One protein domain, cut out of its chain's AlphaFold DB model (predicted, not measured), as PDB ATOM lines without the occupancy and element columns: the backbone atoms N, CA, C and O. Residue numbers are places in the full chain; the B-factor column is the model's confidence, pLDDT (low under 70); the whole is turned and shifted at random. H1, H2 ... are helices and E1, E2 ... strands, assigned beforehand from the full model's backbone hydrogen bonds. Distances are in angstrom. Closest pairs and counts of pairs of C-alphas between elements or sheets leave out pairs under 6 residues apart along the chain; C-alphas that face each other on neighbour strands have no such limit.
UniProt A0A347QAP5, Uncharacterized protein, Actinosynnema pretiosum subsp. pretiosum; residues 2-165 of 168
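This is residues 2 to 165 of the 168 residues of an uncharacterized protein of Actinosynnema pretiosum subsp. pretiosum (UniProt A0A347QAP5). A twisted five-stranded sheet has the helices H3 and H4 over one face and the short H5 at the same face, with no named helix on the other. Beyond H3 stands the long helix H2, which crosses close to H3; a small hairpin of E1 and E2 sits at its start, where H1 meets it in a V, and residues 2 to 11 of H1 stick out. The 164 printed residues run H1 E1 E2 H2 H3 E3 E4 E5 E6 H4 E7 H5, of mixed class; the mixed sheet has the order E5 E4 E3 E6 E7. The whole is compact, with a radius of gyration of the C-alphas of 17.1 A and spans of 52 by 40 by 29 A.

Start at H1, residues 2 to 18, whose residue 16 alone touches H2, residues 34 to 56: the closest C-alphas, Leu 16 and Ala 38, are 6.0 A apart. The two run opposite ways at a tilt of 36 degrees, only just steep. Between them, E1, residues 24 to 27, and E2, residues 30 to 33, form an antiparallel hairpin, with N 25 and O 32 2.9 A apart. H2 is close to H3, residues 68 to 89, but not clearly touching; the closest C-alphas, His 43 and Gly 74, are 6.3 A apart, and the lines are about perpendicular at 76 degrees. Next look at E3, residues 96 to 102, E4, residues 107 to 113, and E5, residues 120 to 122, a meander, each the antiparallel neighbour of the one before: N 98 and O 111 are 2.9 A apart, N 110 and O 122 2.8 A. E6, residues 133 to 137, is parallel to E3, with N 135 and O 99 at 2.8 A. E7, residues 154 to 157, is antiparallel to E6, with N 136 and O 154 at 2.9 A. H3 runs along the strands over E5 and E4 at a height over the sheet of 10.5 A. H4, residues 139 to 146, touches residues 68 to 78 of H3, closest at the C-alphas of Ala 71 and Asp 140, 5.0 A; H3 and H4 on one face make two layers. H5, residues 159 to 163, is on the same face, over none of the strands. Each O i to N i+4 pair is within hydrogen-bond range in H1, H2, H4 and H5, and 15 of 18 in H3.

Find C-alpha 2 at (-3.162, 19.553, -26.312); from there H1 runs 24.0 A. H2 covers 33.2 A, H3 31.1 A with a kink of 25 degrees near residue 77, E3 20.1 A and E4 19.8 A. H5 ends at C-alpha 163, (-25.413, 1.203, -48.515).

The C-alphas farthest apart, Ala 3 and Ala 128, are 54.7 A apart. The printed part has no cut, and its one long link joins H2 to H3. Mean pLDDT of the printed part is 93.0; look at residues 125 to 129 for values under 70.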
ATOM      1  N   LEU A   2      -4.200  19.738 -25.274       92.69
ATOM      2  CA  LEU A   2      -3.162  19.553 -26.312       92.69
ATOM      3  C   LEU A   2      -1.869  18.894 -25.799       92.69
ATOM      4  O   LEU A   2      -1.465  17.880 -26.340       92.69
ATOM      5  N   ALA A   3      -1.297  19.369 -24.688       94.56
ATOM      6  CA  ALA A   3      -0.078  18.763 -24.130       94.56
ATOM      7  C   ALA A   3      -0.234  17.270 -23.775       94.56
ATOM      8  O   ALA A   3       0.685  16.485 -23.962       94.56
ATOM      9  N   TRP A   4      -1.418  16.871 -23.295       95.38
ATOM     10  CA  TRP A   4      -1.726  15.462 -23.037       95.38
ATOM     11  C   TRP A   4      -1.822  14.660 -24.341       95.38
ATOM     12  O   TRP A   4      -1.353  13.531 -24.399       95.38
ATOM     13  N   TRP A   5      -2.405  15.238 -25.395       91.88
ATOM     14  CA  TRP A   5      -2.457  14.601 -26.710       91.88
ATOM     15  C   TRP A   5      -1.055  14.390 -27.286       91.88
ATOM     16  O   TRP A   5      -0.738  13.281 -27.706       91.88
ATOM     17  N   ASP A   6      -0.200  15.413 -27.234       94.94
ATOM     18  CA  ASP A   6       1.178  15.338 -27.731       94.94
ATOM     19  C   ASP A   6       1.986  14.266 -26.991       94.94
ATOM     20  O   ASP A   6       2.736  13.504 -27.610       94.94
ATOM     21  N   GLU A   7       1.795  14.155 -25.673       96.62
ATOM     22  CA  GLU A   7       2.398  13.105 -24.850       96.62
ATOM     23  C   GLU A   7       1.947  11.709 -25.305       96.62
ATOM     24  O   GLU A   7       2.784  10.841 -25.557       96.62
ATOM     25  N   ARG A   8       0.636  11.493 -25.478       95.38
ATOM     26  CA  ARG A   8       0.087  10.187 -25.887       95.38
ATOM     27  C   ARG A   8       0.444   9.813 -27.312       95.38
ATOM     28  O   ARG A   8       0.757   8.654 -27.571       95.38
ATOM     29  N   PHE A   9       0.439  10.778 -28.222       93.50
ATOM     30  CA  PHE A   9       0.882  10.572 -29.591       93.50
ATOM     31  C   PHE A   9       2.362  10.181 -29.633       93.50
ATOM     32  O   PHE A   9       2.723   9.206 -30.288       93.50
ATOM     33  N   SER A  10       3.213  10.878 -28.874       96.06
ATOM     34  CA  SER A  10       4.643  10.560 -28.789       96.06
ATOM     35  C   SER A  10       4.886   9.169 -28.199       96.06
ATOM     36  O   SER A  10       5.712   8.414 -28.712       96.06
ATOM     37  N   GLU A  11       4.148   8.805 -27.148       96.75
ATOM     38  CA  GLU A  11       4.196   7.470 -26.548       96.75
ATOM     39  C   GLU A  11       3.790   6.386 -27.556       96.75
ATOM     40  O   GLU A  11       4.514   5.402 -27.723       96.75
ATOM     41  N   LEU A  12       2.675   6.591 -28.263       95.19
ATOM     42  CA  LEU A  12       2.166   5.673 -29.277       95.19
ATOM     43  C   LEU A  12       3.174   5.478 -30.414       95.19
ATOM     44  O   LEU A  12       3.532   4.343 -30.723       95.19
ATOM     45  N   VAL A  13       3.658   6.571 -31.009       96.06
ATOM     46  CA  VAL A  13       4.637   6.526 -32.105       96.06
ATOM     47  C   VAL A  13       5.907   5.816 -31.659       96.06
ATOM     48  O   VAL A  13       6.415   4.964 -32.387       96.06
ATOM     49  N   ARG A  14       6.408   6.108 -30.452       97.50
ATOM     50  CA  ARG A  14       7.583   5.425 -29.907       97.50
ATOM     51  C   ARG A  14       7.342   3.919 -29.820       97.50
ATOM     52  O   ARG A  14       8.120   3.162 -30.379       97.50
ATOM     53  N   VAL A  15       6.259   3.481 -29.175       96.81
ATOM     54  CA  VAL A  15       5.948   2.048 -29.022       96.81
ATOM     55  C   VAL A  15       5.817   1.355 -30.378       96.81
ATOM     56  O   VAL A  15       6.423   0.310 -30.582       96.81
ATOM     57  N   LEU A  16       5.072   1.938 -31.318       95.62
ATOM     58  CA  LEU A  16       4.854   1.333 -32.634       95.62
ATOM     59  C   LEU A  16       6.117   1.296 -33.509       95.62
ATOM     60  O   LEU A  16       6.192   0.466 -34.407       95.62
ATOM     61  N   SER A  17       7.091   2.181 -33.269       95.06
ATOM     62  CA  SER A  17       8.327   2.258 -34.062       95.06
ATOM     63  C   SER A  17       9.512   1.500 -33.464       95.06
ATOM     64  O   SER A  17      10.448   1.191 -34.201       95.06
ATOM     65  N   THR A  18       9.507   1.209 -32.158       97.12
ATOM     66  CA  THR A  18      10.655   0.578 -31.481       97.12
ATOM     67  C   THR A  18      10.420  -0.860 -31.037       97.12
ATOM     68  O   THR A  18      11.388  -1.585 -30.829       97.12
ATOM     69  N   GLU A  19       9.170  -1.269 -30.829       97.44
ATOM     70  CA  GLU A  19       8.844  -2.625 -30.381       97.44
ATOM     71  C   GLU A  19       8.735  -3.607 -31.559       97.44
ATOM     72  O   GLU A  19       8.516  -3.209 -32.703       97.44
ATOM     73  N   ASP A  20       8.841  -4.907 -31.274       97.69
ATOM     74  CA  ASP A  20       8.660  -5.960 -32.279       97.69
ATOM     75  C   ASP A  20       7.219  -5.937 -32.842       97.69
ATOM     76  O   ASP A  20       6.265  -6.099 -32.070       97.69
ATOM     77  N   PRO A  21       7.023  -5.765 -34.165       96.88
ATOM     78  CA  PRO A  21       5.693  -5.762 -34.774       96.88
ATOM     79  C   PRO A  21       4.942  -7.089 -34.596       96.88
ATOM     80  O   PRO A  21       3.714  -7.083 -34.566       96.88
ATOM     81  N   SER A  22       5.652  -8.210 -34.429       97.75
ATOM     82  CA  SER A  22       5.069  -9.535 -34.184       97.75
ATOM     83  C   SER A  22       4.714  -9.790 -32.715       97.75
ATOM     84  O   SER A  22       4.168 -10.842 -32.374       97.75
ATOM     85  N   ARG A  23       5.002  -8.830 -31.820       97.38
ATOM     86  CA  ARG A  23       4.688  -8.946 -30.395       97.38
ATOM     87  C   ARG A  23       3.185  -9.196 -30.208       97.38
ATOM     88  O   ARG A  23       2.393  -8.358 -30.645       97.38
ATOM     89  N   PRO A  24       2.774 -10.265 -29.497       97.88
ATOM     90  CA  PRO A  24       1.364 -10.567 -29.287       97.88
ATOM     91  C   PRO A  24       0.587  -9.403 -28.665       97.88
ATOM     92  O   PRO A  24       1.028  -8.786 -27.687       97.88
ATOM     93  N   ALA A  25      -0.592  -9.129 -29.218       96.56
ATOM     94  CA  ALA A  25      -1.512  -8.103 -28.752       96.56
ATOM     95  C   ALA A  25      -2.968  -8.523 -28.991       96.56
ATOM     96  O   ALA A  25      -3.277  -9.339 -29.855       96.56
ATOM     97  N   TRP A  26      -3.891  -7.949 -28.225       96.62
ATOM     98  CA  TRP A  26      -5.319  -8.072 -28.512       96.62
ATOM     99  C   TRP A  26      -5.692  -7.114 -29.641       96.62
ATOM    100  O   TRP A  26      -5.203  -5.989 -29.662       96.62
ATOM    101  N   THR A  27      -6.575  -7.532 -30.542       96.00
ATOM    102  CA  THR A  27      -7.108  -6.725 -31.650       96.00
ATOM    103  C   THR A  27      -8.627  -6.611 -31.528       96.00
ATOM    104  O   THR A  27      -9.245  -7.192 -30.633       96.00
ATOM    105  N   PHE A  28      -9.265  -5.897 -32.455       93.12
ATOM    106  CA  PHE A  28     -10.727  -5.831 -32.508       93.12
ATOM    107  C   PHE A  28     -11.423  -7.164 -32.802       93.12
ATOM    108  O   PHE A  28     -12.607  -7.296 -32.503       93.12
ATOM    109  N   VAL A  29     -10.713  -8.121 -33.398       91.19
ATOM    110  CA  VAL A  29     -11.273  -9.390 -33.884       91.19
ATOM    111  C   VAL A  29     -10.652 -10.607 -33.189       91.19
ATOM    112  O   VAL A  29     -10.803 -11.730 -33.656       91.19
ATOM    113  N   GLY A  30      -9.980 -10.397 -32.049       92.38
ATOM    114  CA  GLY A  30      -9.363 -11.455 -31.244       92.38
ATOM    115  C   GLY A  30      -7.849 -11.281 -31.064       92.38
ATOM    116  O   GLY A  30      -7.337 -10.169 -31.210       92.38
ATOM    117  N   PRO A  31      -7.118 -12.349 -30.702       95.75
ATOM    118  CA  PRO A  31      -5.658 -12.321 -30.606       95.75
ATOM    119  C   PRO A  31      -4.992 -11.951 -31.941       95.75
ATOM    120  O   PRO A  31      -5.437 -12.387 -32.999       95.75
ATOM    121  N   GLY A  32      -3.913 -11.177 -31.881       95.94
ATOM    122  CA  GLY A  32      -3.097 -10.761 -33.019       95.94
ATOM    123  C   GLY A  32      -1.749 -10.223 -32.541       95.94
ATOM    124  O   GLY A  32      -1.189 -10.731 -31.566       95.94
ATOM    125  N   ASP A  33      -1.238  -9.189 -33.201       97.56
ATOM    126  CA  ASP A  33       0.086  -8.627 -32.946       97.56
ATOM    127  C   ASP A  33       0.088  -7.088 -32.908       97.56
ATOM    128  O   ASP A  33      -0.945  -6.424 -33.041       97.56
ATOM    129  N   LEU A  34       1.256  -6.500 -32.651       97.44
ATOM    130  CA  LEU A  34       1.423  -5.053 -32.599       97.44
ATOM    131  C   LEU A  34       1.271  -4.397 -33.982       97.44
ATOM    132  O   LEU A  34       0.804  -3.256 -34.062       97.44
ATOM    133  N   ALA A  35       1.612  -5.104 -35.063       97.12
ATOM    134  CA  ALA A  35       1.482  -4.615 -36.433       97.12
ATOM    135  C   ALA A  35       0.029  -4.263 -36.787       97.12
ATOM    136  O   ALA A  35      -0.209  -3.258 -37.463       97.12
ATOM    137  N   PHE A  36      -0.946  -5.012 -36.257       97.50
ATOM    138  CA  PHE A  36      -2.363  -4.651 -36.342       97.50
ATOM    139  C   PHE A  36      -2.623  -3.211 -35.880       97.50
ATOM    140  O   PHE A  36      -3.298  -2.442 -36.564       97.50
ATOM    141  N   TRP A  37      -2.076  -2.822 -34.725       97.12
ATOM    142  CA  TRP A  37      -2.303  -1.490 -34.167       97.12
ATOM    143  C   TRP A  37      -1.577  -0.401 -34.948       97.12
ATOM    144  O   TRP A  37      -2.127   0.688 -35.092       97.12
ATOM    145  N   ALA A  38      -0.401  -0.690 -35.509       96.88
ATOM    146  CA  ALA A  38       0.272   0.236 -36.416       96.88
ATOM    147  C   ALA A  38      -0.578   0.518 -37.668       96.88
ATOM    148  O   ALA A  38      -0.791   1.682 -38.024       96.88
ATOM    149  N   ARG A  39      -1.139  -0.530 -38.284       97.25
ATOM    150  CA  ARG A  39      -2.066  -0.410 -39.421       97.25
ATOM    151  C   ARG A  39      -3.324   0.376 -39.040       97.25
ATOM    152  O   ARG A  39      -3.650   1.365 -39.692       97.25
ATOM    153  N   ARG A  40      -3.972   0.013 -37.928       96.50
ATOM    154  CA  ARG A  40      -5.178   0.692 -37.429       96.50
ATOM    155  C   ARG A  40      -4.944   2.178 -37.172       96.50
ATOM    156  O   ARG A  40      -5.737   3.003 -37.607       96.50
ATOM    157  N   GLN A  41      -3.858   2.535 -36.488       96.62
ATOM    158  CA  GLN A  41      -3.546   3.936 -36.180       96.62
ATOM    159  C   GLN A  41      -3.198   4.748 -37.431       96.62
ATOM    160  O   GLN A  41      -3.518   5.936 -37.492       96.62
ATOM    161  N   THR A  42      -2.613   4.108 -38.446       97.00
ATOM    162  CA  THR A  42      -2.371   4.737 -39.753       97.00
ATOM    163  C   THR A  42      -3.687   5.182 -40.391       97.00
ATOM    164  O   THR A  42      -3.837   6.353 -40.742       97.00
ATOM    165  N   HIS A  43      -4.670   4.284 -40.478       98.00
ATOM    166  CA  HIS A  43      -5.972   4.579 -41.086       98.00
ATOM    167  C   HIS A  43      -6.845   5.489 -40.225       98.00
ATOM    168  O   HIS A  43      -7.519   6.367 -40.753       98.00
ATOM    169  N   GLU A  44      -6.796   5.340 -38.901       95.94
ATOM    170  CA  GLU A  44      -7.503   6.224 -37.968       95.94
ATOM    171  C   GLU A  44      -7.051   7.677 -38.146       95.94
ATOM    172  O   GLU A  44      -7.860   8.589 -38.320       95.94
ATOM    173  N   THR A  45      -5.733   7.881 -38.177       95.19
ATOM    174  CA  THR A  45      -5.139   9.206 -38.358       95.19
ATOM    175  C   THR A  45      -5.443   9.759 -39.748       95.19
ATOM    176  O   THR A  45      -5.743  10.944 -39.885       95.19
ATOM    177  N   ALA A  46      -5.394   8.919 -40.787       96.69
ATOM    178  CA  ALA A  46      -5.673   9.320 -42.162       96.69
ATOM    179  C   ALA A  46      -7.123   9.800 -42.352       96.69
ATOM    180  O   ALA A  46      -7.339  10.889 -42.892       96.69
ATOM    181  N   VAL A  47      -8.108   9.034 -41.870       96.62
ATOM    182  CA  VAL A  47      -9.535   9.380 -41.986       96.62
ATOM    183  C   VAL A  47      -9.877  10.605 -41.141       96.62
ATOM    184  O   VAL A  47     -10.541  11.516 -41.627       96.62
ATOM    185  N   HIS A  48      -9.366  10.710 -39.914       95.44
ATOM    186  CA  HIS A  48      -9.658  11.881 -39.082       95.44
ATOM    187  C   HIS A  48      -8.913  13.145 -39.508       95.44
ATOM    188  O   HIS A  48      -9.412  14.255 -39.307       95.44
ATOM    189  N   ARG A  49      -7.759  13.010 -40.170       94.19
ATOM    190  CA  ARG A  49      -7.157  14.136 -40.890       94.19
ATOM    191  C   ARG A  49      -8.095  14.625 -41.996       94.19
ATOM    192  O   ARG A  49      -8.308  15.832 -42.095       94.19
ATOM    193  N   LEU A  50      -8.657  13.715 -42.797       94.56
ATOM    194  CA  LEU A  50      -9.624  14.062 -43.843       94.56
ATOM    195  C   LEU A  50     -10.855  14.774 -43.257       94.56
ATOM    196  O   LEU A  50     -11.271  15.798 -43.797       94.56
ATOM    197  N   ASP A  51     -11.377  14.304 -42.121       94.75
ATOM    198  CA  ASP A  51     -12.489  14.955 -41.408       94.75
ATOM    199  C   ASP A  51     -12.164  16.407 -41.031       94.75
ATOM    200  O   ASP A  51     -12.961  17.321 -41.269       94.75
ATOM    201  N   GLY A  52     -10.964  16.639 -40.492       93.31
ATOM    202  CA  GLY A  52     -10.479  17.981 -40.173       93.31
ATOM    203  C   GLY A  52     -10.344  18.875 -41.410       93.31
ATOM    204  O   GLY A  52     -10.753  20.036 -41.384       93.31
ATOM    205  N   GLU A  53      -9.819  18.340 -42.515       92.12
ATOM    206  CA  GLU A  53      -9.700  19.076 -43.781       92.12
ATOM    207  C   GLU A  53     -11.076  19.447 -44.357       92.12
ATOM    208  O   GLU A  53     -11.265  20.587 -44.787       92.12
ATOM    209  N   HIS A  54     -12.053  18.537 -44.299       90.25
ATOM    210  CA  HIS A  54     -13.436  18.796 -44.713       90.25
ATOM    211  C   HIS A  54     -14.065  19.934 -43.910       90.25
ATOM    212  O   HIS A  54     -14.686  20.830 -44.491       90.25
ATOM    213  N   ALA A  55     -13.875  19.918 -42.587       91.50
ATOM    214  CA  ALA A  55     -14.416  20.929 -41.690       91.50
ATOM    215  C   ALA A  55     -13.838  22.329 -41.963       91.50
ATOM    216  O   ALA A  55     -14.573  23.313 -41.928       91.50
ATOM    217  N   VAL A  56     -12.538  22.429 -42.265       91.44
ATOM    218  CA  VAL A  56     -11.866  23.719 -42.516       91.44
ATOM    219  C   VAL A  56     -12.131  24.249 -43.926       91.44
ATOM    220  O   VAL A  56     -12.262  25.456 -44.111       91.44
ATOM    221  N   ARG A  57     -12.209  23.368 -44.931       87.50
ATOM    222  CA  ARG A  57     -12.315  23.761 -46.348       87.50
ATOM    223  C   ARG A  57     -13.747  23.802 -46.880       87.50
ATOM    224  O   ARG A  57     -13.935  23.916 -48.085       87.50
ATOM    225  N   ALA A  58     -14.752  23.677 -46.011       83.00
ATOM    226  CA  ALA A  58     -16.162  23.598 -46.401       83.00
ATOM    227  C   ALA A  58     -16.427  22.542 -47.499       83.00
ATOM    228  O   ALA A  58     -17.240  22.748 -48.397       83.00
ATOM    229  N   GLY A  59     -15.715  21.413 -47.429       75.25
ATOM    230  CA  GLY A  59     -15.810  20.328 -48.408       75.25
ATOM    231  C   GLY A  59     -14.950  20.478 -49.670       75.25
ATOM    232  O   GLY A  59     -14.955  19.557 -50.483       75.25
ATOM    233  N   ASP A  60     -14.176  21.559 -49.832       82.88
ATOM    234  CA  ASP A  60     -13.219  21.719 -50.940       82.88
ATOM    235  C   ASP A  60     -11.900  20.972 -50.663       82.88
ATOM    236  O   ASP A  60     -10.843  21.545 -50.369       82.88
ATOM    237  N   VAL A  61     -11.981  19.643 -50.671       80.31
ATOM    238  CA  VAL A  61     -10.836  18.748 -50.470       80.31
ATOM    239  C   VAL A  61     -10.409  18.146 -51.806       80.31
ATOM    240  O   VAL A  61     -11.273  17.796 -52.612       80.31
ATOM    241  N   PRO A  62      -9.093  18.000 -52.070       83.94
ATOM    242  CA  PRO A  62      -8.616  17.460 -53.333       83.94
ATOM    243  C   PRO A  62      -9.258  16.106 -53.691       83.94
ATOM    244  O   PRO A  62      -9.445  15.250 -52.810       83.94
ATOM    245  N   PRO A  63      -9.525  15.867 -54.989       79.62
ATOM    246  CA  PRO A  63     -10.145  14.627 -55.458       79.62
ATOM    247  C   PRO A  63      -9.252  13.396 -55.240       79.62
ATOM    248  O   PRO A  63      -9.755  12.279 -55.190       79.62
ATOM    249  N   LEU A  64      -7.939  13.599 -55.083       86.81
ATOM    250  CA  LEU A  64      -6.949  12.588 -54.712       86.81
ATOM    251  C   LEU A  64      -6.130  13.124 -53.534       86.81
ATOM    252  O   LEU A  64      -5.530  14.195 -53.636       86.81
ATOM    253  N   LEU A  65      -6.123  12.395 -52.423       92.69
ATOM    254  CA  LEU A  65      -5.466  12.770 -51.168       92.69
ATOM    255  C   LEU A  65      -4.522  11.673 -50.676       92.69
ATOM    256  O   LEU A  65      -3.440  11.975 -50.171       92.69
ATOM    257  N   PHE A  66      -4.929  10.414 -50.809       96.94
ATOM    258  CA  PHE A  66      -4.195   9.265 -50.307       96.94
ATOM    259  C   PHE A  66      -3.411   8.572 -51.430       96.94
ATOM    260  O   PHE A  66      -3.945   8.386 -52.527       96.94
ATOM    261  N   PRO A  67      -2.161   8.146 -51.170       97.25
ATOM    262  CA  PRO A  67      -1.428   7.281 -52.090       97.25
ATOM    263  C   PRO A  67      -2.200   5.978 -52.377       97.25
ATOM    264  O   PRO A  67      -2.825   5.451 -51.449       97.25
ATOM    265  N   PRO A  68      -2.126   5.417 -53.603       97.94
ATOM    266  CA  PRO A  68      -2.885   4.222 -53.976       97.94
ATOM    267  C   PRO A  68      -2.693   3.034 -53.028       97.94
ATOM    268  O   PRO A  68      -3.678   2.419 -52.628       97.94
ATOM    269  N   ASP A  69      -1.457   2.758 -52.602       97.94
ATOM    270  CA  ASP A  69      -1.154   1.627 -51.714       97.94
ATOM    271  C   ASP A  69      -1.774   1.795 -50.322       97.94
ATOM    272  O   ASP A  69      -2.346   0.850 -49.778       97.94
ATOM    273  N   LEU A  70      -1.723   3.013 -49.763       98.25
ATOM    274  CA  LEU A  70      -2.345   3.327 -48.476       98.25
ATOM    275  C   LEU A  70      -3.865   3.168 -48.565       98.25
ATOM    276  O   LEU A  70      -4.482   2.539 -47.710       98.25
ATOM    277  N   ALA A  71      -4.473   3.731 -49.606       98.38
ATOM    278  CA  ALA A  71      -5.914   3.680 -49.773       98.38
ATOM    279  C   ALA A  71      -6.408   2.249 -50.034       98.38
ATOM    280  O   ALA A  71      -7.403   1.821 -49.451       98.38
ATOM    281  N   ALA A  72      -5.687   1.472 -50.847       98.38
ATOM    282  CA  ALA A  72      -5.997   0.067 -51.079       98.38
ATOM    283  C   ALA A  72      -5.875  -0.763 -49.791       98.38
ATOM    284  O   ALA A  72      -6.742  -1.597 -49.527       98.38
ATOM    285  N   ASP A  73      -4.856  -0.515 -48.963       98.50
ATOM    286  CA  ASP A  73      -4.751  -1.158 -47.651       98.50
ATOM    287  C   ASP A  73      -5.919  -0.782 -46.725       98.50
ATOM    288  O   ASP A  73      -6.429  -1.628 -45.998       98.50
ATOM    289  N   GLY A  74      -6.396   0.459 -46.787       98.38
ATOM    290  CA  GLY A  74      -7.538   0.911 -45.997       98.38
ATOM    291  C   GLY A  74      -8.882   0.335 -46.454       98.38
ATOM    292  O   GLY A  74      -9.768   0.085 -45.630       98.38
ATOM    293  N   VAL A  75      -9.046   0.071 -47.756       98.31
ATOM    294  CA  VAL A  75     -10.173  -0.724 -48.281       98.31
ATOM    295  C   VAL A  75     -10.089  -2.155 -47.756       98.31
ATOM    296  O   VAL A  75     -11.080  -2.693 -47.266       98.31
ATOM    297  N   ASP A  76      -8.903  -2.760 -47.815       97.62
ATOM    298  CA  ASP A  76      -8.668  -4.114 -47.320       97.62
ATOM    299  C   ASP A  76      -8.967  -4.242 -45.816       97.62
ATOM    300  O   ASP A  76      -9.660  -5.170 -45.397       97.62
ATOM    301  N   GLU A  77      -8.536  -3.276 -45.005       97.88
ATOM    302  CA  GLU A  77      -8.806  -3.253 -43.569       97.88
ATOM    303  C   GLU A  77     -10.302  -3.118 -43.271       97.88
ATOM    304  O   GLU A  77     -10.832  -3.828 -42.411       97.88
ATOM    305  N   TYR A  78     -11.012  -2.248 -43.991       97.88
ATOM    306  CA  TYR A  78     -12.459  -2.140 -43.838       97.88
ATOM    307  C   TYR A  78     -13.141  -3.494 -44.073       97.88
ATOM    308  O   TYR A  78     -13.903  -3.969 -43.225       97.88
ATOM    309  N   LEU A  79     -12.820  -4.134 -45.201       96.56
ATOM    310  CA  LEU A  79     -13.464  -5.370 -45.629       96.56
ATOM    311  C   LEU A  79     -13.143  -6.550 -44.703       96.56
ATOM    312  O   LEU A  79     -14.018  -7.369 -44.431       96.56
ATOM    313  N   THR A  80     -11.904  -6.647 -44.217       94.19
ATOM    314  CA  THR A  80     -11.421  -7.809 -43.450       94.19
ATOM    315  C   THR A  80     -11.542  -7.637 -41.937       94.19
ATOM    316  O   THR A  80     -11.765  -8.614 -41.221       94.19
ATOM    317  N   THR A  81     -11.433  -6.406 -41.434       95.06
ATOM    318  CA  THR A  81     -11.379  -6.108 -39.995       95.06
ATOM    319  C   THR A  81     -12.633  -5.390 -39.524       95.06
ATOM    320  O   THR A  81     -13.288  -5.858 -38.591       95.06
ATOM    321  N   MET A  82     -12.991  -4.263 -40.145       95.50
ATOM    322  CA  MET A  82     -14.074  -3.412 -39.635       95.50
ATOM    323  C   MET A  82     -15.441  -4.082 -39.796       95.50
ATOM    324  O   MET A  82     -16.209  -4.130 -38.832       95.50
ATOM    325  N   LEU A  83     -15.698  -4.686 -40.961       94.75
ATOM    326  CA  LEU A  83     -16.908  -5.475 -41.199       94.75
ATOM    327  C   LEU A  83     -16.997  -6.694 -40.275       94.75
ATOM    328  O   LEU A  83     -18.055  -6.955 -39.703       94.75
ATOM    329  N   THR A  84     -15.892  -7.415 -40.075       93.06
ATOM    330  CA  THR A  84     -15.842  -8.568 -39.162       93.06
ATOM    331  C   THR A  84     -16.145  -8.143 -37.729       93.06
ATOM    332  O   THR A  84     -17.005  -8.729 -37.076       93.06
ATOM    333  N   ARG A  85     -15.512  -7.066 -37.251       94.00
ATOM    334  CA  ARG A  85     -15.775  -6.484 -35.929       94.00
ATOM    335  C   ARG A  85     -17.251  -6.125 -35.751       94.00
ATOM    336  O   ARG A  85     -17.816  -6.379 -34.692       94.00
ATOM    337  N   GLN A  86     -17.872  -5.523 -36.762       93.38
ATOM    338  CA  GLN A  86     -19.292  -5.166 -36.723       93.38
ATOM    339  C   GLN A  86     -20.192  -6.407 -36.750       93.38
ATOM    340  O   GLN A  86     -21.178  -6.454 -36.020       93.38
ATOM    341  N   HIS A  87     -19.827  -7.439 -37.511       92.50
ATOM    342  CA  HIS A  87     -20.544  -8.713 -37.530       92.50
ATOM    343  C   HIS A  87     -20.548  -9.406 -36.155       92.50
ATOM    344  O   HIS A  87     -21.570  -9.971 -35.774       92.50
ATOM    345  N   LEU A  88     -19.458  -9.309 -35.377       91.62
ATOM    346  CA  LEU A  88     -19.381  -9.890 -34.026       91.62
ATOM    347  C   LEU A  88     -20.436  -9.333 -33.058       91.62
ATOM    348  O   LEU A  88     -20.819 -10.020 -32.114       91.62
ATOM    349  N   THR A  89     -20.898  -8.096 -33.263       90.94
ATOM    350  CA  THR A  89     -21.933  -7.475 -32.421       90.94
ATOM    351  C   THR A  89     -23.310  -7.489 -33.074       90.94
ATOM    352  O   THR A  89     -24.319  -7.566 -32.375       90.94
ATOM    353  N   LYS A  90     -23.363  -7.414 -34.405       91.69
ATOM    354  CA  LYS A  90     -24.594  -7.403 -35.189       91.69
ATOM    355  C   LYS A  90     -24.379  -8.179 -36.492       91.69
ATOM    356  O   LYS A  90     -23.930  -7.589 -37.480       91.69
ATOM    357  N   PRO A  91     -24.720  -9.478 -36.517       90.88
ATOM    358  CA  PRO A  91     -24.721 -10.254 -37.747       90.88
ATOM    359  C   PRO A  91     -25.544  -9.561 -38.839       90.88
ATOM    360  O   PRO A  91     -26.568  -8.932 -38.562       90.88
ATOM    361  N   ASN A  92     -25.056  -9.621 -40.079       88.38
ATOM    362  CA  ASN A  92     -25.759  -9.046 -41.218       88.38
ATOM    363  C   ASN A  92     -26.737 -10.086 -41.780       88.38
ATOM    364  O   ASN A  92     -26.413 -11.267 -41.860       88.38
ATOM    365  N   GLU A  93     -27.908  -9.633 -42.211       92.69
ATOM    366  CA  GLU A  93     -28.913 -10.463 -42.894       92.69
ATOM    367  C   GLU A  93     -28.834 -10.287 -44.420       92.69
ATOM    368  O   GLU A  93     -29.795 -10.515 -45.154       92.69
ATOM    369  N   LEU A  94     -27.692  -9.791 -44.905       93.25
ATOM    370  CA  LEU A  94     -27.498  -9.445 -46.302       93.25
ATOM    371  C   LEU A  94     -27.070 -10.683 -47.088       93.25
ATOM    372  O   LEU A  94     -26.291 -11.511 -46.620       93.25
ATOM    373  N   SER A  95     -27.555 -10.772 -48.322       94.50
ATOM    374  CA  SER A  95     -27.131 -11.777 -49.288       94.50
ATOM    375  C   SER A  95     -26.716 -11.085 -50.576       94.50
ATOM    376  O   SER A  95     -27.463 -10.249 -51.103       94.50
ATOM    377  N   GLY A  96     -25.526 -11.422 -51.064       93.88
ATOM    378  CA  GLY A  96     -25.055 -10.958 -52.361       93.88
ATOM    379  C   GLY A  96     -23.542 -10.877 -52.497       93.88
ATOM    380  O   GLY A  96     -22.776 -11.258 -51.606       93.88
ATOM    381  N   ARG A  97     -23.114 -10.385 -53.659       94.31
ATOM    382  CA  ARG A  97     -21.711 -10.231 -54.050       94.31
ATOM    383  C   ARG A  97     -21.415  -8.784 -54.422       94.31
ATOM    384  O   ARG A  97     -22.035  -8.240 -55.332       94.31
ATOM    385  N   VAL A  98     -20.448  -8.185 -53.731       95.50
ATOM    386  CA  VAL A  98     -19.963  -6.826 -54.000       95.50
ATOM    387  C   VAL A  98     -18.534  -6.912 -54.515       95.50
ATOM    388  O   VAL A  98     -17.658  -7.452 -53.839       95.50
ATOM    389  N   VAL A  99     -18.298  -6.368 -55.703       95.88
ATOM    390  CA  VAL A  99     -16.965  -6.225 -56.287       95.88
ATOM    391  C   VAL A  99     -16.487  -4.799 -56.074       95.88
ATOM    392  O   VAL A  99     -17.198  -3.848 -56.390       95.88
ATOM    393  N   LEU A 100     -15.272  -4.644 -55.560       96.81
ATOM    394  CA  LEU A 100     -14.571  -3.367 -55.477       96.81
ATOM    395  C   LEU A 100     -13.347  -3.432 -56.389       96.81
ATOM    396  O   LEU A 100     -12.566  -4.377 -56.282       96.81
ATOM    397  N   HIS A 101     -13.168  -2.453 -57.274       96.31
ATOM    398  CA  HIS A 101     -12.087  -2.435 -58.261       96.31
ATOM    399  C   HIS A 101     -11.345  -1.092 -58.271       96.31
ATOM    400  O   HIS A 101     -11.920  -0.061 -58.633       96.31
ATOM    401  N   ALA A 102     -10.062  -1.127 -57.899       96.94
ATOM    402  CA  ALA A 102      -9.140   0.005 -57.930       96.94
ATOM    403  C   ALA A 102      -8.055  -0.223 -58.989       96.94
ATOM    404  O   ALA A 102      -7.071  -0.928 -58.749       96.94
ATOM    405  N   ALA A 103      -8.239   0.370 -60.170       93.06
ATOM    406  CA  ALA A 103      -7.328   0.176 -61.299       93.06
ATOM    407  C   ALA A 103      -5.941   0.799 -61.055       93.06
ATOM    408  O   ALA A 103      -4.926   0.214 -61.421       93.06
ATOM    409  N   ASP A 104      -5.892   1.956 -60.392       96.12
ATOM    410  CA  ASP A 104      -4.665   2.688 -60.050       96.12
ATOM    411  C   ASP A 104      -3.754   1.932 -59.072       96.12
ATOM    412  O   ASP A 104      -2.538   2.089 -59.128       96.12
ATOM    413  N   ALA A 105      -4.330   1.082 -58.220       95.88
ATOM    414  CA  ALA A 105      -3.591   0.194 -57.324       95.88
ATOM    415  C   ALA A 105      -3.421  -1.230 -57.886       95.88
ATOM    416  O   ALA A 105      -2.776  -2.062 -57.253       95.88
ATOM    417  N   SER A 106      -4.006  -1.551 -59.050       94.56
ATOM    418  CA  SER A 106      -4.108  -2.931 -59.561       94.56
ATOM    419  C   SER A 106      -4.693  -3.904 -58.525       94.56
ATOM    420  O   SER A 106      -4.221  -5.031 -58.361       94.56
ATOM    421  N   ARG A 107      -5.722  -3.461 -57.788       95.38
ATOM    422  CA  ARG A 107      -6.368  -4.236 -56.719       95.38
ATOM    423  C   ARG A 107      -7.846  -4.441 -56.995       95.38
ATOM    424  O   ARG A 107      -8.536  -3.593 -57.560       95.38
ATOM    425  N   SER A 108      -8.351  -5.599 -56.590       95.50
ATOM    426  CA  SER A 108      -9.776  -5.911 -56.617       95.50
ATOM    427  C   SER A 108     -10.140  -6.799 -55.441       95.50
ATOM    428  O   SER A 108      -9.351  -7.656 -55.044       95.50
ATOM    429  N   TRP A 109     -11.338  -6.594 -54.910       96.44
ATOM    430  CA  TRP A 109     -11.881  -7.357 -53.795       96.44
ATOM    431  C   TRP A 109     -13.261  -7.875 -54.166       96.44
ATOM    432  O   TRP A 109     -14.087  -7.135 -54.700       96.44
ATOM    433  N   LEU A 110     -13.517  -9.136 -53.842       95.75
ATOM    434  CA  LEU A 110     -14.838  -9.738 -53.891       95.75
ATOM    435  C   LEU A 110     -15.318  -9.981 -52.463       95.75
ATOM    436  O   LEU A 110     -14.806 -10.858 -51.765       95.75
ATOM    437  N   LEU A 111     -16.325  -9.218 -52.053       95.69
ATOM    438  CA  LEU A 111     -17.042  -9.398 -50.801       95.69
ATOM    439  C   LEU A 111     -18.261 -10.290 -51.044       95.69
ATOM    440  O   LEU A 111     -19.136  -9.965 -51.848       95.69
ATOM    441  N   ARG A 112     -18.329 -11.411 -50.329       94.94
ATOM    442  CA  ARG A 112     -19.470 -12.330 -50.320       94.94
ATOM    443  C   ARG A 112     -20.204 -12.199 -48.993       94.94
ATOM    444  O   ARG A 112     -19.601 -12.364 -47.930       94.94
ATOM    445  N   LEU A 113     -21.497 -11.915 -49.084       95.00
ATOM    446  CA  LEU A 113     -22.408 -11.775 -47.957       95.00
ATOM    447  C   LEU A 113     -23.386 -12.949 -47.974       95.00
ATOM    448  O   LEU A 113     -24.023 -13.209 -48.998       95.00
ATOM    449  N   THR A 114     -23.485 -13.630 -46.839       95.12
ATOM    450  CA  THR A 114     -24.454 -14.694 -46.580       95.12
ATOM    451  C   THR A 114     -25.148 -14.353 -45.260       95.12
ATOM    452  O   THR A 114     -24.439 -14.075 -44.288       95.12
ATOM    453  N   PRO A 115     -26.492 -14.386 -45.189       96.12
ATOM    454  CA  PRO A 115     -27.222 -14.051 -43.971       96.12
ATOM    455  C   PRO A 115     -26.731 -14.861 -42.769       96.12
ATOM    456  O   PRO A 115     -26.604 -16.083 -42.847       96.12
ATOM    457  N   GLY A 116     -26.421 -14.172 -41.672       94.25
ATOM    458  CA  GLY A 116     -25.937 -14.777 -40.433       94.25
ATOM    459  C   GLY A 116     -24.474 -15.243 -40.447       94.25
ATOM    460  O   GLY A 116     -23.948 -15.555 -39.381       94.25
ATOM    461  N   GLU A 117     -23.782 -15.245 -41.592       94.81
ATOM    462  CA  GLU A 117     -22.356 -15.585 -41.665       94.81
ATOM    463  C   GLU A 117     -21.459 -14.344 -41.657       94.81
ATOM    464  O   GLU A 117     -21.838 -13.240 -42.072       94.81
ATOM    465  N   ALA A 118     -20.219 -14.545 -41.204       92.12
ATOM    466  CA  ALA A 118     -19.185 -13.533 -41.306       92.12
ATOM    467  C   ALA A 118     -18.925 -13.197 -42.788       92.12
ATOM    468  O   ALA A 118     -18.836 -14.115 -43.614       92.12
ATOM    469  N   PRO A 119     -18.774 -11.908 -43.144       93.56
ATOM    470  CA  PRO A 119     -18.445 -11.519 -44.508       93.56
ATOM    471  C   PRO A 119     -17.143 -12.177 -44.970       93.56
ATOM    472  O   PRO A 119     -16.159 -12.214 -44.232       93.56
ATOM    473  N   ARG A 120     -17.125 -12.694 -46.201       94.69
ATOM    474  CA  ARG A 120     -15.928 -13.319 -46.780       94.69
ATOM    475  C   ARG A 120     -15.352 -12.430 -47.863       94.69
ATOM    476  O   ARG A 120     -16.068 -12.039 -48.782       94.69
ATOM    477  N   VAL A 121     -14.059 -12.157 -47.768       94.81
ATOM    478  CA  VAL A 121     -13.322 -11.322 -48.718       94.81
ATOM    479  C   VAL A 121     -12.316 -12.199 -49.448       94.81
ATOM    480  O   VAL A 121     -11.614 -12.991 -48.823       94.81
ATOM    481  N   GLY A 122     -12.255 -12.076 -50.767       91.81
ATOM    482  CA  GLY A 122     -11.267 -12.762 -51.594       91.81
ATOM    483  C   GLY A 122     -10.851 -11.926 -52.796       91.81
ATOM    484  O   GLY A 122     -11.401 -10.849 -53.038       91.81
ATOM    485  N   ALA A 123      -9.884 -12.438 -53.555       86.31
ATOM    486  CA  ALA A 123      -9.545 -11.888 -54.859       86.31
ATOM    487  C   ALA A 123     -10.674 -12.151 -55.868       86.31
ATOM    488  O   ALA A 123     -11.484 -13.073 -55.713       86.31
ATOM    489  N   LEU A 124     -10.734 -11.318 -56.904       82.25
ATOM    490  CA  LEU A 124     -11.608 -11.551 -58.044       82.25
ATOM    491  C   LEU A 124     -10.912 -12.527 -59.007       82.25
ATOM    492  O   LEU A 124     -10.086 -12.111 -59.814       82.25
ATOM    493  N   ASP A 125     -11.236 -13.816 -58.909       67.00
ATOM    494  CA  ASP A 125     -10.693 -14.850 -59.797       67.00
ATOM    495  C   ASP A 125     -11.673 -15.138 -60.953       67.00
ATOM    496  O   ASP A 125     -12.746 -15.706 -60.744       67.00
ATOM    497  N   GLY A 126     -11.297 -14.775 -62.186       59.53
ATOM    498  CA  GLY A 126     -12.037 -15.108 -63.414       59.53
ATOM    499  C   GLY A 126     -12.885 -13.975 -64.017       59.53
ATOM    500  O   GLY A 126     -13.122 -12.943 -63.400       59.53
ATOM    501  N   ALA A 127     -13.316 -14.167 -65.271       54.72
ATOM    502  CA  ALA A 127     -13.877 -13.113 -66.133       54.72
ATOM    503  C   ALA A 127     -15.404 -12.911 -66.045       54.72
ATOM    504  O   ALA A 127     -15.963 -12.164 -66.841       54.72
ATOM    505  N   ALA A 128     -16.092 -13.560 -65.109       53.19
ATOM    506  CA  ALA A 128     -17.501 -13.293 -64.843       53.19
ATOM    507  C   ALA A 128     -17.844 -13.796 -63.446       53.19
ATOM    508  O   ALA A 128     -17.961 -15.003 -63.218       53.19
ATOM    509  N   VAL A 129     -18.000 -12.874 -62.504       60.31
ATOM    510  CA  VAL A 129     -18.785 -13.152 -61.311       60.31
ATOM    511  C   VAL A 129     -20.196 -12.681 -61.643       60.31
ATOM    512  O   VAL A 129     -20.390 -11.691 -62.332       60.31
ATOM    513  N   ASP A 130     -21.216 -13.423 -61.236       70.75
ATOM    514  CA  ASP A 130     -22.577 -12.891 -61.266       70.75
ATOM    515  C   ASP A 130     -22.671 -11.880 -60.109       70.75
ATOM    516  O   ASP A 130     -23.007 -12.240 -58.986       70.75
ATOM    517  N   GLU A 131     -22.150 -10.672 -60.287       79.00
ATOM    518  CA  GLU A 131     -22.083  -9.645 -59.242       79.00
ATOM    519  C   GLU A 131     -23.423  -8.929 -59.036       79.00
ATOM    520  O   GLU A 131     -24.098  -8.536 -59.984       79.00
ATOM    521  N   ASP A 132     -23.790  -8.692 -57.776       88.69
ATOM    522  CA  ASP A 132     -24.947  -7.848 -57.468       88.69
ATOM    523  C   ASP A 132     -24.584  -6.362 -57.581       88.69
ATOM    524  O   ASP A 132     -25.424  -5.539 -57.951       88.69
ATOM    525  N   VAL A 133     -23.343  -6.011 -57.221       94.44
ATOM    526  CA  VAL A 133     -22.838  -4.633 -57.174       94.44
ATOM    527  C   VAL A 133     -21.385  -4.581 -57.609       94.44
ATOM    528  O   VAL A 133     -20.565  -5.356 -57.113       94.44
ATOM    529  N   VAL A 134     -21.052  -3.590 -58.433       95.25
ATOM    530  CA  VAL A 134     -19.665  -3.201 -58.704       95.25
ATOM    531  C   VAL A 134     -19.437  -1.781 -58.214       95.25
ATOM    532  O   VAL A 134     -20.242  -0.880 -58.450       95.25
ATOM    533  N   VAL A 135     -18.318  -1.586 -57.529       96.94
ATOM    534  CA  VAL A 135     -17.812  -0.291 -57.094       96.94
ATOM    535  C   VAL A 135     -16.448  -0.089 -57.739       96.94
ATOM    536  O   VAL A 135     -15.502  -0.813 -57.436       96.94
ATOM    537  N   ALA A 136     -16.337   0.888 -58.631       96.75
ATOM    538  CA  ALA A 136     -15.111   1.162 -59.371       96.75
ATOM    539  C   ALA A 136     -14.630   2.597 -59.136       96.75
ATOM    540  O   ALA A 136     -15.427   3.530 -59.042       96.75
ATOM    541  N   GLY A 137     -13.316   2.787 -59.062       96.00
ATOM    542  CA  GLY A 137     -12.711   4.105 -58.904       96.00
ATOM    543  C   GLY A 137     -11.215   4.018 -58.642       96.00
ATOM    544  O   GLY A 137     -10.607   2.966 -58.819       96.00
ATOM    545  N   THR A 138     -10.627   5.128 -58.206       97.62
ATOM    546  CA  THR A 138      -9.292   5.097 -57.596       97.62
ATOM    547  C   THR A 138      -9.356   4.417 -56.235       97.62
ATOM    548  O   THR A 138     -10.401   4.446 -55.576       97.62
ATOM    549  N   ALA A 139      -8.241   3.850 -55.776       98.19
ATOM    550  CA  ALA A 139      -8.140   3.287 -54.433       98.19
ATOM    551  C   ALA A 139      -8.562   4.313 -53.367       98.19
ATOM    552  O   ALA A 139      -9.307   3.972 -52.454       98.19
ATOM    553  N   ASP A 140      -8.174   5.584 -53.540       98.00
ATOM    554  CA  ASP A 140      -8.612   6.711 -52.705       98.00
ATOM    555  C   ASP A 140     -10.146   6.834 -52.668       98.00
ATOM    556  O   ASP A 140     -10.743   6.846 -51.592       98.00
ATOM    557  N   SER A 141     -10.799   6.846 -53.835       97.06
ATOM    558  CA  SER A 141     -12.259   6.963 -53.906       97.06
ATOM    559  C   SER A 141     -12.949   5.793 -53.205       97.06
ATOM    560  O   SER A 141     -13.908   5.997 -52.459       97.06
ATOM    561  N   LEU A 142     -12.468   4.564 -53.409       97.81
ATOM    562  CA  LEU A 142     -13.018   3.390 -52.728       97.81
ATOM    563  C   LEU A 142     -12.809   3.472 -51.216       97.81
ATOM    564  O   LEU A 142     -13.748   3.216 -50.466       97.81
ATOM    565  N   TYR A 143     -11.613   3.871 -50.777       98.31
ATOM    566  CA  TYR A 143     -11.275   4.038 -49.369       98.31
ATOM    567  C   TYR A 143     -12.203   5.053 -48.701       98.31
ATOM    568  O   TYR A 143     -12.862   4.724 -47.720       98.31
ATOM    569  N   ARG A 144     -12.384   6.240 -49.290       96.81
ATOM    570  CA  ARG A 144     -13.340   7.225 -48.762       96.81
ATOM    571  C   ARG A 144     -14.764   6.678 -48.717       96.81
ATOM    572  O   ARG A 144     -15.433   6.845 -47.707       96.81
ATOM    573  N   LEU A 145     -15.217   5.981 -49.763       96.81
ATOM    574  CA  LEU A 145     -16.583   5.449 -49.826       96.81
ATOM    575  C   LEU A 145     -16.880   4.455 -48.695       96.81
ATOM    576  O   LEU A 145     -17.932   4.538 -48.051       96.81
ATOM    577  N   VAL A 146     -15.974   3.496 -48.479       97.38
ATOM    578  CA  VAL A 146     -16.171   2.432 -47.483       97.38
ATOM    579  C   VAL A 146     -15.953   2.918 -46.047       97.38
ATOM    580  O   VAL A 146     -16.523   2.349 -45.123       97.38
ATOM    581  N   TRP A 147     -15.233   4.029 -45.875       97.31
ATOM    582  CA  TRP A 147     -15.088   4.765 -44.612       97.31
ATOM    583  C   TRP A 147     -16.084   5.934 -44.471       97.31
ATOM    584  O   TRP A 147     -15.833   6.887 -43.747       97.31
ATOM    585  N   ASP A 148     -17.206   5.891 -45.196       95.69
ATOM    586  CA  ASP A 148     -18.317   6.860 -45.141       95.69
ATOM    587  C   ASP A 148     -17.936   8.339 -45.323       95.69
ATOM    588  O   ASP A 148     -18.540   9.241 -44.743       95.69
ATOM    589  N   ARG A 149     -16.931   8.614 -46.152       94.38
ATOM    590  CA  ARG A 149     -16.536   9.969 -46.548       94.38
ATOM    591  C   ARG A 149     -16.930  10.257 -47.998       94.38
ATOM    592  O   ARG A 149     -17.084   9.326 -48.794       94.38
ATOM    593  N   PRO A 150     -17.091  11.542 -48.376       92.94
ATOM    594  CA  PRO A 150     -17.346  11.927 -49.761       92.94
ATOM    595  C   PRO A 150     -16.356  11.282 -50.733       92.94
ATOM    596  O   PRO A 150     -15.145  11.291 -50.512       92.94
ATOM    597  N   SER A 151     -16.898  10.706 -51.801       93.75
ATOM    598  CA  SER A 151     -16.173   9.852 -52.734       93.75
ATOM    599  C   SER A 151     -16.676  10.053 -54.160       93.75
ATOM    600  O   SER A 151     -17.846  10.370 -54.380       93.75
ATOM    601  N   HIS A 152     -15.786   9.823 -55.125       93.19
ATOM    602  CA  HIS A 152     -16.083   9.807 -56.557       93.19
ATOM    603  C   HIS A 152     -16.185   8.383 -57.131       93.19
ATOM    604  O   HIS A 152     -16.208   8.209 -58.348       93.19
ATOM    605  N   ALA A 153     -16.228   7.360 -56.273       95.50
ATOM    606  CA  ALA A 153     -16.398   5.981 -56.702       95.50
ATOM    607  C   ALA A 153     -17.752   5.790 -57.399       95.50
ATOM    608  O   ALA A 153     -18.795   6.255 -56.933       95.50
ATOM    609  N   VAL A 154     -17.732   5.074 -58.517       96.56
ATOM    610  CA  VAL A 154     -18.917   4.766 -59.311       96.56
ATOM    611  C   VAL A 154     -19.494   3.444 -58.826       96.56
ATOM    612  O   VAL A 154     -18.791   2.437 -58.787       96.56
ATOM    613  N   VAL A 155     -20.780   3.451 -58.477       96.50
ATOM    614  CA  VAL A 155     -21.523   2.260 -58.045       96.50
ATOM    615  C   VAL A 155     -22.499   1.856 -59.144       96.50
ATOM    616  O   VAL A 155     -23.335   2.661 -59.554       96.50
ATOM    617  N   THR A 156     -22.429   0.607 -59.594       95.38
ATOM    618  CA  THR A 156     -23.363   0.012 -60.561       95.38
ATOM    619  C   THR A 156     -24.031  -1.233 -59.968       95.38
ATOM    620  O   THR A 156     -23.483  -1.888 -59.082       95.38
ATOM    621  N   GLY A 157     -25.249  -1.547 -60.424       93.31
ATOM    622  CA  GLY A 157     -26.051  -2.660 -59.895       93.31
ATOM    623  C   GLY A 157     -26.871  -2.297 -58.649       93.31
ATOM    624  O   GLY A 157     -27.358  -1.170 -58.510       93.31
ATOM    625  N   ARG A 158     -27.047  -3.259 -57.737       90.38
ATOM    626  CA  ARG A 158     -27.832  -3.164 -56.491       90.38
ATOM    627  C   ARG A 158     -27.146  -2.324 -55.405       90.38
ATOM    628  O   ARG A 158     -26.788  -2.815 -54.336       90.38
ATOM    629  N   GLY A 159     -26.935  -1.032 -55.656       88.38
ATOM    630  CA  GLY A 159     -26.213  -0.146 -54.726       88.38
ATOM    631  C   GLY A 159     -26.815  -0.039 -53.310       88.38
ATOM    632  O   GLY A 159     -26.158   0.464 -52.402       88.38
ATOM    633  N   ASP A 160     -28.046  -0.508 -53.094       89.94
ATOM    634  CA  ASP A 160     -28.651  -0.694 -51.772       89.94
ATOM    635  C   ASP A 160     -27.893  -1.711 -50.909       89.94
ATOM    636  O   ASP A 160     -27.756  -1.480 -49.708       89.94
ATOM    637  N   LEU A 161     -27.326  -2.764 -51.508       90.94
ATOM    638  CA  LEU A 161     -26.511  -3.754 -50.803       90.94
ATOM    639  C   LEU A 161     -25.262  -3.111 -50.183       90.94
ATOM    640  O   LEU A 161     -24.962  -3.349 -49.017       90.94
ATOM    641  N   LEU A 162     -24.574  -2.243 -50.934       91.06
ATOM    642  CA  LEU A 162     -23.416  -1.492 -50.440       91.06
ATOM    643  C   LEU A 162     -23.813  -0.493 -49.342       91.06
ATOM    644  O   LEU A 162     -23.130  -0.393 -48.329       91.06
ATOM    645  N   ARG A 163     -24.926   0.233 -49.516       90.50
ATOM    646  CA  ARG A 163     -25.413   1.203 -48.515       90.50
ATOM    647  C   ARG A 163     -25.836   0.549 -47.203       90.50
ATOM    648  O   ARG A 163     -25.769   1.203 -46.167       90.50
ATOM    649  N   ALA A 164     -26.291  -0.700 -47.256       92.00
ATOM    650  CA  ALA A 164     -26.686  -1.465 -46.080       92.00
ATOM    651  C   ALA A 164     -25.489  -1.971 -45.260       92.00
ATOM    652  O   ALA A 164     -25.676  -2.370 -44.108       92.00
ATOM    653  N   LEU A 165     -24.274  -1.955 -45.825       92.50
ATOM    654  CA  LEU A 165     -23.080  -2.300 -45.069       92.50
ATOM    655  C   LEU A 165     -22.790  -1.227 -44.013       92.50
ATOM    656  O   LEU A 165     -22.840  -0.029 -44.309       92.50
TER     657      LEU A 165